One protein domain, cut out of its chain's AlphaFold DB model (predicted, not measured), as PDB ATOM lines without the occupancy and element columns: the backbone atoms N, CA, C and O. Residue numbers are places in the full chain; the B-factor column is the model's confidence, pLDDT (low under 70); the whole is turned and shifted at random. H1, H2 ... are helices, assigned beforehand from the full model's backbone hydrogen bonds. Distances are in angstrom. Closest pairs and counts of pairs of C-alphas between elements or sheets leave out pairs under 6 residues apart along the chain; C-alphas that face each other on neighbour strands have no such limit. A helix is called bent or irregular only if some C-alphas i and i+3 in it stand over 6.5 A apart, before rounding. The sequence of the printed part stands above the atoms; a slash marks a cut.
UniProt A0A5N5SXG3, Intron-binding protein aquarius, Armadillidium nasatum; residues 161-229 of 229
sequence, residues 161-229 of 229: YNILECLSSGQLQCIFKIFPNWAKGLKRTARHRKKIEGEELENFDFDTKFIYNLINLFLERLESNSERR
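This is residues 161 to 229 of the 229 residues of the protein "Intron-binding protein aquarius" of Armadillidium nasatum (UniProt A0A5N5SXG3). Look for a loose, flat, C-shaped frame of H2, H3 and H4a, bending round the short helix H1, with residues 214 to 229 sticking out as a long arm. The 69 printed residues include four named helices, H1, H2, H3 and H4 in that order, and no named strand: the class is all helix. The whole is loose, with a radius of gyration of the C-alphas of 15.5 A, and spans 48 by 35 by 13 A.

Start at H1, residues 161 to 166. H2, residues 169 to 178, is close to H1 but not clearly touching; the closest C-alphas, of Leu 164 and Leu 172, are 7.4 A apart. H3, residues 180 to 193, touches H1 with residues 185 to 189 alone, about perpendicular at 84 degrees; the closest C-alphas, of Asn 162 and Thr 189, are 5.8 A apart. H4, residues 199 to 226, was assigned as one helix by its hydrogen bonds but is bent, with C-alphas 208 and 211 7.7 A apart; its arms, H4a to residue 208 and H4b from 211, stand at a steep tilt of 56 degrees. H1 and H4a only just touch, with 3 pairs of C-alphas within 8 A; the closest are those of Ile 163 and Thr 208, 5.5 A apart. H3 and H4b are apart. In H4a and H4b every O i to N i+4 pair is within hydrogen-bond range; in H2 5 of 6 are, in H3 6 of 10, and in H1 0 of 2, beside 3 of 3 O i to N i+3 pairs.

Find C-alpha 161 at (-145.905, 66.991, 20.912), where H1 begins. H2 is 14.7 A long, H3 21.8 A and H4a 14.0 A. H4b runs 22.7 A to C-alpha 226 at (-128.175, 87.203, 40.589).

The farthest C-alphas, of Lys 195 and Arg 229, are 49.2 A apart. The printed part has no cut, and its three links are tight. Residues 226 to 229 have pLDDT under 70.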
ATOM      1  N   TYR A 161    -146.338  68.086  20.025       87.19
ATOM      2  CA  TYR A 161    -145.905  66.991  20.912       87.19
ATOM      3  C   TYR A 161    -144.390  66.724  20.892       87.19
ATOM      4  O   TYR A 161    -143.890  66.033  21.782       87.19
ATOM      5  N   ASN A 162    -143.662  67.252  19.905       89.62
ATOM      6  CA  ASN A 162    -142.219  67.077  19.788       89.62
ATOM      7  C   ASN A 162    -141.471  67.711  20.970       89.62
ATOM      8  O   ASN A 162    -140.425  67.199  21.358       89.62
ATOM      9  N   ILE A 163    -142.042  68.735  21.623       90.19
ATOM     10  CA  ILE A 163    -141.434  69.389  22.795       90.19
ATOM     11  C   ILE A 163    -141.179  68.419  23.957       90.19
ATOM     12  O   ILE A 163    -140.326  68.676  24.802       90.19
ATOM     13  N   LEU A 164    -141.883  67.279  23.996       90.75
ATOM     14  CA  LEU A 164    -141.641  66.229  24.985       90.75
ATOM     15  C   LEU A 164    -140.209  65.673  24.900       90.75
ATOM     16  O   LEU A 164    -139.702  65.187  25.905       90.75
ATOM     17  N   GLU A 165    -139.538  65.761  23.744       90.75
ATOM     18  CA  GLU A 165    -138.124  65.376  23.605       90.75
ATOM     19  C   GLU A 165    -137.179  66.268  24.424       90.75
ATOM     20  O   GLU A 165    -136.070  65.844  24.739       90.75
ATOM     21  N   CYS A 166    -137.612  67.473  24.807       92.75
ATOM     22  CA  CYS A 166    -136.822  68.386  25.634       92.75
ATOM     23  C   CYS A 166    -136.892  68.054  27.135       92.75
ATOM     24  O   CYS A 166    -136.172  68.647  27.935       92.75
ATOM     25  N   LEU A 167    -137.771  67.135  27.544       91.94
ATOM     26  CA  LEU A 167    -137.963  66.782  28.948       91.94
ATOM     27  C   LEU A 167    -137.019  65.662  29.388       91.94
ATOM     28  O   LEU A 167    -136.755  64.706  28.656       91.94
ATOM     29  N   SER A 168    -136.574  65.729  30.642       92.25
ATOM     30  CA  SER A 168    -135.793  64.647  31.248       92.25
ATOM     31  C   SER A 168    -136.617  63.360  31.386       92.25
ATOM     32  O   SER A 168    -137.846  63.382  31.514       92.25
ATOM     33  N   SER A 169    -135.942  62.207  31.447       91.31
ATOM     34  CA  SER A 169    -136.616  60.908  31.595       91.31
ATOM     35  C   SER A 169    -137.502  60.833  32.844       91.31
ATOM     36  O   SER A 169    -138.571  60.229  32.794       91.31
ATOM     37  N   GLY A 170    -137.098  61.473  33.948       93.88
ATOM     38  CA  GLY A 170    -137.899  61.542  35.173       93.88
ATOM     39  C   GLY A 170    -139.186  62.354  34.995       93.88
ATOM     40  O   GLY A 170    -140.264  61.889  35.366       93.88
ATOM     41  N   GLN A 171    -139.101  63.527  34.357       93.00
ATOM     42  CA  GLN A 171    -140.274  64.356  34.045       93.00
ATOM     43  C   GLN A 171    -141.244  63.625  33.111       93.00
ATOM     44  O   GLN A 171    -142.449  63.606  33.366       93.00
ATOM     45  N   LEU A 172    -140.723  62.954  32.080       93.62
ATOM     46  CA  LEU A 172    -141.528  62.149  31.160       93.62
ATOM     47  C   LEU A 172    -142.265  61.015  31.875       93.62
ATOM     48  O   LEU A 172    -143.450  60.807  31.625       93.62
ATOM     49  N   GLN A 173    -141.608  60.309  32.801       92.56
ATOM     50  CA  GLN A 173    -142.266  59.274  33.602       92.56
ATOM     51  C   GLN A 173    -143.422  59.843  34.432       92.56
ATOM     52  O   GLN A 173    -144.484  59.223  34.490       92.56
ATOM     53  N   CYS A 174    -143.255  61.018  35.045       93.75
ATOM     54  CA  CYS A 174    -144.341  61.684  35.769       93.75
ATOM     55  C   CYS A 174    -145.499  62.064  34.835       93.75
ATOM     56  O   CYS A 174    -146.652  61.775  35.157       93.75
ATOM     57  N   ILE A 175    -145.212  62.628  33.657       91.44
ATOM     58  CA  ILE A 175    -146.241  62.967  32.662       91.44
ATOM     59  C   ILE A 175    -146.985  61.715  32.202       91.44
ATOM     60  O   ILE A 175    -148.210  61.723  32.161       91.44
ATOM     61  N   PHE A 176    -146.290  60.615  31.907       92.94
ATOM     62  CA  PHE A 176    -146.926  59.385  31.425       92.94
ATOM     63  C   PHE A 176    -147.728  58.642  32.489       92.94
ATOM     64  O   PHE A 176    -148.629  57.889  32.129       92.94
ATOM     65  N   LYS A 177    -147.467  58.869  33.781       94.06
ATOM     66  CA  LYS A 177    -148.358  58.384  34.845       94.06
ATOM     67  C   LYS A 177    -149.732  59.056  34.776       94.06
ATOM     68  O   LYS A 177    -150.733  58.387  35.004       94.06
ATOM     69  N   ILE A 178    -149.778  60.348  34.444       94.94
ATOM     70  CA  ILE A 178    -151.021  61.132  34.352       94.94
ATOM     71  C   ILE A 178    -151.670  60.966  32.968       94.94
ATOM     72  O   ILE A 178    -152.877  60.766  32.857       94.94
ATOM     73  N   PHE A 179    -150.860  60.981  31.907       92.31
ATOM     74  CA  PHE A 179    -151.285  60.908  30.509       92.31
ATOM     75  C   PHE A 179    -150.566  59.772  29.751       92.31
ATOM     76  O   PHE A 179    -149.719  60.028  28.888       92.31
ATOM     77  N   PRO A 180    -150.912  58.492  29.993       90.75
ATOM     78  CA  PRO A 180    -150.201  57.346  29.406       90.75
ATOM     79  C   PRO A 180    -150.178  57.338  27.871       90.75
ATOM     80  O   PRO A 180    -149.214  56.894  27.243       90.75
ATOM     81  N   ASN A 181    -151.231  57.865  27.242       89.69
ATOM     82  CA  ASN A 181    -151.350  57.916  25.786       89.69
ATOM     83  C   ASN A 181    -150.312  58.837  25.122       89.69
ATOM     84  O   ASN A 181    -150.014  58.644  23.941       89.69
ATOM     85  N   TRP A 182    -149.719  59.787  25.856       89.88
ATOM     86  CA  TRP A 182    -148.740  60.735  25.313       89.88
ATOM     87  C   TRP A 182    -147.394  60.084  24.983       89.88
ATOM     88  O   TRP A 182    -146.668  60.586  24.127       89.88
ATOM     89  N   ALA A 183    -147.096  58.899  25.530       87.75
ATOM     90  CA  ALA A 183    -145.913  58.119  25.152       87.75
ATOM     91  C   ALA A 183    -145.906  57.731  23.657       87.75
ATOM     92  O   ALA A 183    -144.851  57.487  23.065       87.75
ATOM     93  N   LYS A 184    -147.084  57.689  23.014       88.25
ATOM     94  CA  LYS A 184    -147.205  57.496  21.560       88.25
ATOM     95  C   LYS A 184    -146.656  58.695  20.776       88.25
ATOM     96  O   LYS A 184    -146.155  58.486  19.673       88.25
ATOM     97  N   GLY A 185    -146.714  59.902  21.347       86.06
ATOM     98  CA  GLY A 185    -146.175  61.137  20.773       86.06
ATOM     99  C   GLY A 185    -144.678  61.022  20.507       86.06
ATOM    100  O   GLY A 185    -144.278  61.068  19.352       86.06
ATOM    101  N   LEU A 186    -143.883  60.693  21.532       87.19
ATOM    102  CA  LEU A 186    -142.433  60.479  21.384       87.19
ATOM    103  C   LEU A 186    -142.088  59.426  20.324       87.19
ATOM    104  O   LEU A 186    -141.190  59.615  19.508       87.19
ATOM    105  N   LYS A 187    -142.828  58.309  20.292       89.00
ATOM    106  CA  LYS A 187    -142.625  57.274  19.265       89.00
ATOM    107  C   LYS A 187    -142.908  57.806  17.858       89.00
ATOM    108  O   LYS A 187    -142.239  57.392  16.915       89.00
ATOM    109  N   ARG A 188    -143.907  58.679  17.699       89.94
ATOM    110  CA  ARG A 188    -144.244  59.317  16.419       89.94
ATOM    111  C   ARG A 188    -143.164  60.314  16.006       89.94
ATOM    112  O   ARG A 188    -142.713  60.229  14.868       89.94
ATOM    113  N   THR A 189    -142.719  61.167  16.923       89.56
ATOM    114  CA  THR A 189    -141.630  62.133  16.720       89.56
ATOM    115  C   THR A 189    -140.354  61.423  16.268       89.56
ATOM    116  O   THR A 189    -139.867  61.680  15.170       89.56
ATOM    117  N   ALA A 190    -139.911  60.396  17.001       90.12
ATOM    118  CA  ALA A 190    -138.729  59.611  16.645       90.12
ATOM    119  C   ALA A 190    -138.849  58.894  15.286       90.12
ATOM    120  O   ALA A 190    -137.859  58.714  14.581       90.12
ATOM    121  N   ARG A 191    -140.055  58.456  14.893       91.81
ATOM    122  CA  ARG A 191    -140.296  57.848  13.571       91.81
ATOM    123  C   ARG A 191    -140.269  58.869  12.443       91.81
ATOM    124  O   ARG A 191    -139.830  58.516  11.356       91.81
ATOM    125  N   HIS A 192    -140.786  60.072  12.669       90.38
ATOM    126  CA  HIS A 192    -140.770  61.142  11.677       90.38
ATOM    127  C   HIS A 192    -139.350  61.667  11.464       90.38
ATOM    128  O   HIS A 192    -138.896  61.693  10.329       90.38
ATOM    129  N   ARG A 193    -138.624  61.920  12.556       90.69
ATOM    130  CA  ARG A 193    -137.210  62.316  12.572       90.69
ATOM    131  C   ARG A 193    -136.309  61.394  11.740       90.69
ATOM    132  O   ARG A 193    -135.405  61.861  11.076       90.69
ATOM    133  N   LYS A 194    -136.569  60.081  11.736       93.06
ATOM    134  CA  LYS A 194    -135.818  59.095  10.927       93.06
ATOM    135  C   LYS A 194    -136.077  59.161   9.416       93.06
ATOM    136  O   LYS A 194    -135.432  58.429   8.679       93.06
ATOM    137  N   LYS A 195    -137.086  59.915   8.974       95.19
ATOM    138  CA  LYS A 195    -137.488  60.021   7.561       95.19
ATOM    139  C   LYS A 195    -137.032  61.320   6.904       95.19
ATOM    140  O   LYS A 195    -137.219  61.453   5.703       95.19
ATOM    141  N   ILE A 196    -136.533  62.259   7.699       95.38
ATOM    142  CA  ILE A 196    -136.113  63.587   7.266       95.38
ATOM    143  C   ILE A 196    -134.603  63.693   7.471       95.38
ATOM    144  O   ILE A 196    -134.066  63.136   8.430       95.38
ATOM    145  N   GLU A 197    -133.918  64.373   6.561       95.88
ATOM    146  CA  GLU A 197    -132.459  64.509   6.548       95.88
ATOM    147  C   GLU A 197    -132.071  65.919   6.074       95.88
ATOM    148  O   GLU A 197    -132.905  66.660   5.549       95.88
ATOM    149  N   GLY A 198    -130.808  66.306   6.274       95.75
ATOM    150  CA  GLY A 198    -130.293  67.614   5.858       95.75
ATOM    151  C   GLY A 198    -131.031  68.788   6.510       95.75
ATOM    152  O   GLY A 198    -131.343  68.755   7.700       95.75
ATOM    153  N   GLU A 199    -131.327  69.816   5.715       94.44
ATOM    154  CA  GLU A 199    -131.956  71.061   6.175       94.44
ATOM    155  C   GLU A 199    -133.339  70.840   6.816       94.44
ATOM    156  O   GLU A 199    -133.706  71.522   7.774       94.44
ATOM    157  N   GLU A 200    -134.112  69.854   6.346       94.12
ATOM    158  CA  GLU A 200    -135.424  69.542   6.927       94.12
ATOM    159  C   GLU A 200    -135.290  69.046   8.373       94.12
ATOM    160  O   GLU A 200    -136.055  69.454   9.248       94.12
ATOM    161  N   LEU A 201    -134.281  68.209   8.644       95.12
ATOM    162  CA  LEU A 201    -133.987  67.724   9.992       95.12
ATOM    163  C   LEU A 201    -133.492  68.857  10.902       95.12
ATOM    164  O   LEU A 201    -133.906  68.935  12.058       95.12
ATOM    165  N   GLU A 202    -132.641  69.746  10.387       95.19
ATOM    166  CA  GLU A 202    -132.150  70.908  11.136       95.19
ATOM    167  C   GLU A 202    -133.291  71.851  11.531       95.19
ATOM    168  O   GLU A 202    -133.401  72.244  12.695       95.19
ATOM    169  N   ASN A 203    -134.184  72.161  10.588       94.38
ATOM    170  CA  ASN A 203    -135.361  72.988  10.842       94.38
ATOM    171  C   ASN A 203    -136.312  72.324  11.843       94.38
ATOM    172  O   ASN A 203    -136.779  72.979  12.775       94.38
ATOM    173  N   PHE A 204    -136.552  71.020  11.699       94.81
ATOM    174  CA  PHE A 204    -137.368  70.248  12.633       94.81
ATOM    175  C   PHE A 204    -136.812  70.283  14.066       94.81
ATOM    176  O   PHE A 204    -137.566  70.447  15.033       94.81
ATOM    177  N   ASP A 205    -135.495  70.153  14.212       94.44
ATOM    178  CA  ASP A 205    -134.816  70.169  15.508       94.44
ATOM    179  C   ASP A 205    -134.801  71.535  16.151       94.44
ATOM    180  O   ASP A 205    -135.033  71.652  17.359       94.44
ATOM    181  N   PHE A 206    -134.559  72.554  15.338       96.50
ATOM    182  CA  PHE A 206    -134.652  73.930  15.768       96.50
ATOM    183  C   PHE A 206    -136.057  74.232  16.293       96.50
ATOM    184  O   PHE A 206    -136.192  74.691  17.425       96.50
ATOM    185  N   ASP A 207    -137.101  73.913  15.523       95.56
ATOM    186  CA  ASP A 207    -138.489  74.203  15.897       95.56
ATOM    187  C   ASP A 207    -138.880  73.461  17.177       95.56
ATOM    188  O   ASP A 207    -139.450  74.052  18.093       95.56
ATOM    189  N   THR A 208    -138.506  72.183  17.276       94.75
ATOM    190  CA  THR A 208    -138.790  71.334  18.442       94.75
ATOM    191  C   THR A 208    -138.165  71.878  19.728       94.75
ATOM    192  O   THR A 208    -138.772  71.784  20.796       94.75
ATOM    193  N   LYS A 209    -136.952  72.439  19.642       96.25
ATOM    194  CA  LYS A 209    -136.188  72.925  20.802       96.25
ATOM    195  C   LYS A 209    -136.309  74.428  21.025       96.25
ATOM    196  O   LYS A 209    -135.788  74.915  22.023       96.25
ATOM    197  N   PHE A 210    -136.987  75.165  20.149       97.62
ATOM    198  CA  PHE A 210    -137.005  76.627  20.177       97.62
ATOM    199  C   PHE A 210    -137.438  77.194  21.536       97.62
ATOM    200  O   PHE A 210    -136.675  77.920  22.171       97.62
ATOM    201  N   ILE A 211    -138.623  76.808  22.025       96.12
ATOM    202  CA  ILE A 211    -139.147  77.281  23.319       96.12
ATOM    203  C   ILE A 211    -138.266  76.822  24.484       96.12
ATOM    204  O   ILE A 211    -138.020  77.589  25.411       96.12
ATOM    205  N   TYR A 212    -137.758  75.588  24.433       95.94
ATOM    206  CA  TYR A 212    -136.853  75.062  25.454       95.94
ATOM    207  C   TYR A 212    -135.562  75.891  25.550       95.94
ATOM    208  O   TYR A 212    -135.177  76.313  26.637       95.94
ATOM    209  N   ASN A 213    -134.943  76.192  24.408       97.19
ATOM    210  CA  ASN A 213    -133.745  77.022  24.338       97.19
ATOM    211  C   ASN A 213    -134.023  78.456  24.801       97.19
ATOM    212  O   ASN A 213    -133.195  79.036  25.494       97.19
ATOM    213  N   LEU A 214    -135.197  79.009  24.482       96.75
ATOM    214  CA  LEU A 214    -135.602  80.340  24.936       96.75
ATOM    215  C   LEU A 214    -135.757  80.404  26.466       96.75
ATOM    216  O   LEU A 214    -135.338  81.377  27.092       96.75
ATOM    217  N   ILE A 215    -136.316  79.353  27.079       95.69
ATOM    218  CA  ILE A 215    -136.427  79.226  28.541       95.69
ATOM    219  C   ILE A 215    -135.041  79.105  29.179       95.69
ATOM    220  O   ILE A 215    -134.764  79.813  30.142       95.69
ATOM    221  N   ASN A 216    -134.165  78.247  28.649       95.44
ATOM    222  CA  ASN A 216    -132.800  78.115  29.165       95.44
ATOM    223  C   ASN A 216    -132.050  79.443  29.088       95.44
ATOM    224  O   ASN A 216    -131.457  79.866  30.074       95.44
ATOM    225  N   LEU A 217    -132.165  80.143  27.959       95.25
ATOM    226  CA  LEU A 217    -131.549  81.448  27.785       95.25
ATOM    227  C   LEU A 217    -132.050  82.456  28.829       95.25
ATOM    228  O   LEU A 217    -131.272  83.223  29.395       95.25
ATOM    229  N   PHE A 218    -133.351  82.454  29.115       94.50
ATOM    230  CA  PHE A 218    -133.918  83.280  30.176       94.50
ATOM    231  C   PHE A 218    -133.358  82.921  31.561       94.50
ATOM    232  O   PHE A 218    -133.011  83.822  32.326       94.50
ATOM    233  N   LEU A 219    -133.235  81.629  31.882       95.00
ATOM    234  CA  LEU A 219    -132.671  81.166  33.154       95.00
ATOM    235  C   LEU A 219    -131.198  81.573  33.306       95.00
ATOM    236  O   LEU A 219    -130.840  82.152  34.328       95.00
ATOM    237  N   GLU A 220    -130.377  81.395  32.270       93.19
ATOM    238  CA  GLU A 220    -128.976  81.843  32.247       93.19
ATOM    239  C   GLU A 220    -128.865  83.360  32.495       93.19
ATOM    240  O   GLU A 220    -128.029  83.840  33.269       93.19
ATOM    241  N   ARG A 221    -129.759  84.150  31.884       90.19
ATOM    242  CA  ARG A 221    -129.833  85.601  32.119       90.19
ATOM    243  C   ARG A 221    -130.237  85.936  33.554       90.19
ATOM    244  O   ARG A 221    -129.705  86.897  34.109       90.19
ATOM    245  N   LEU A 222    -131.156  85.189  34.162       91.12
ATOM    246  CA  LEU A 222    -131.532  85.389  35.563       91.12
ATOM    247  C   LEU A 222    -130.372  85.077  36.510       91.12
ATOM    248  O   LEU A 222    -130.080  85.886  37.391       91.12
ATOM    249  N   GLU A 223    -129.691  83.954  36.298       92.19
ATOM    250  CA  GLU A 223    -128.546  83.533  37.109       92.19
ATOM    251  C   GLU A 223    -127.408  84.558  37.028       92.19
ATOM    252  O   GLU A 223    -126.981  85.083  38.057       92.19
ATOM    253  N   SER A 224    -127.021  84.980  35.819       87.19
ATOM    254  CA  SER A 224    -125.962  85.987  35.625       87.19
ATOM    255  C   SER A 224    -126.260  87.354  36.266       87.19
ATOM    256  O   SER A 224    -125.340  88.100  36.606       87.19
ATOM    257  N   ASN A 225    -127.538  87.705  36.447       75.44
ATOM    258  CA  ASN A 225    -127.952  88.924  37.145       75.44
ATOM    259  C   ASN A 225    -127.981  88.749  38.671       75.44
ATOM    260  O   ASN A 225    -127.818  89.733  39.393       75.44
ATOM    261  N   SER A 226    -128.194  87.525  39.159       67.19
ATOM    262  CA  SER A 226    -128.175  87.203  40.589       67.19
ATOM    263  C   SER A 226    -126.764  87.228  41.184       67.19
ATOM    264  O   SER A 226    -126.608  87.657  42.318       67.19
ATOM    265  N   GLU A 227    -125.737  86.895  40.397       58.81
ATOM    266  CA  GLU A 227    -124.320  86.966  40.802       58.81
ATOM    267  C   GLU A 227    -123.751  88.398  40.826       58.81
ATOM    268  O   GLU A 227    -122.676  88.642  41.368       58.81
ATOM    269  N   ARG A 228    -124.457  89.363  40.220       55.12
ATOM    270  CA  ARG A 228    -124.055  90.781  40.150       55.12
ATOM    271  C   ARG A 228    -124.660  91.651  41.260       55.12
ATOM    272  O   ARG A 228    -124.442  92.863  41.246       55.12
ATOM    273  N   ARG A 229    -125.448  91.067  42.165       43.69
ATOM    274  CA  ARG A 229    -126.044  91.735  43.332       43.69
ATOM    275  C   ARG A 229    -125.381  91.255  44.610       43.69
ATOM    276  O   ARG A 229    -125.220  92.109  45.505       43.69
TER     277      ARG A 229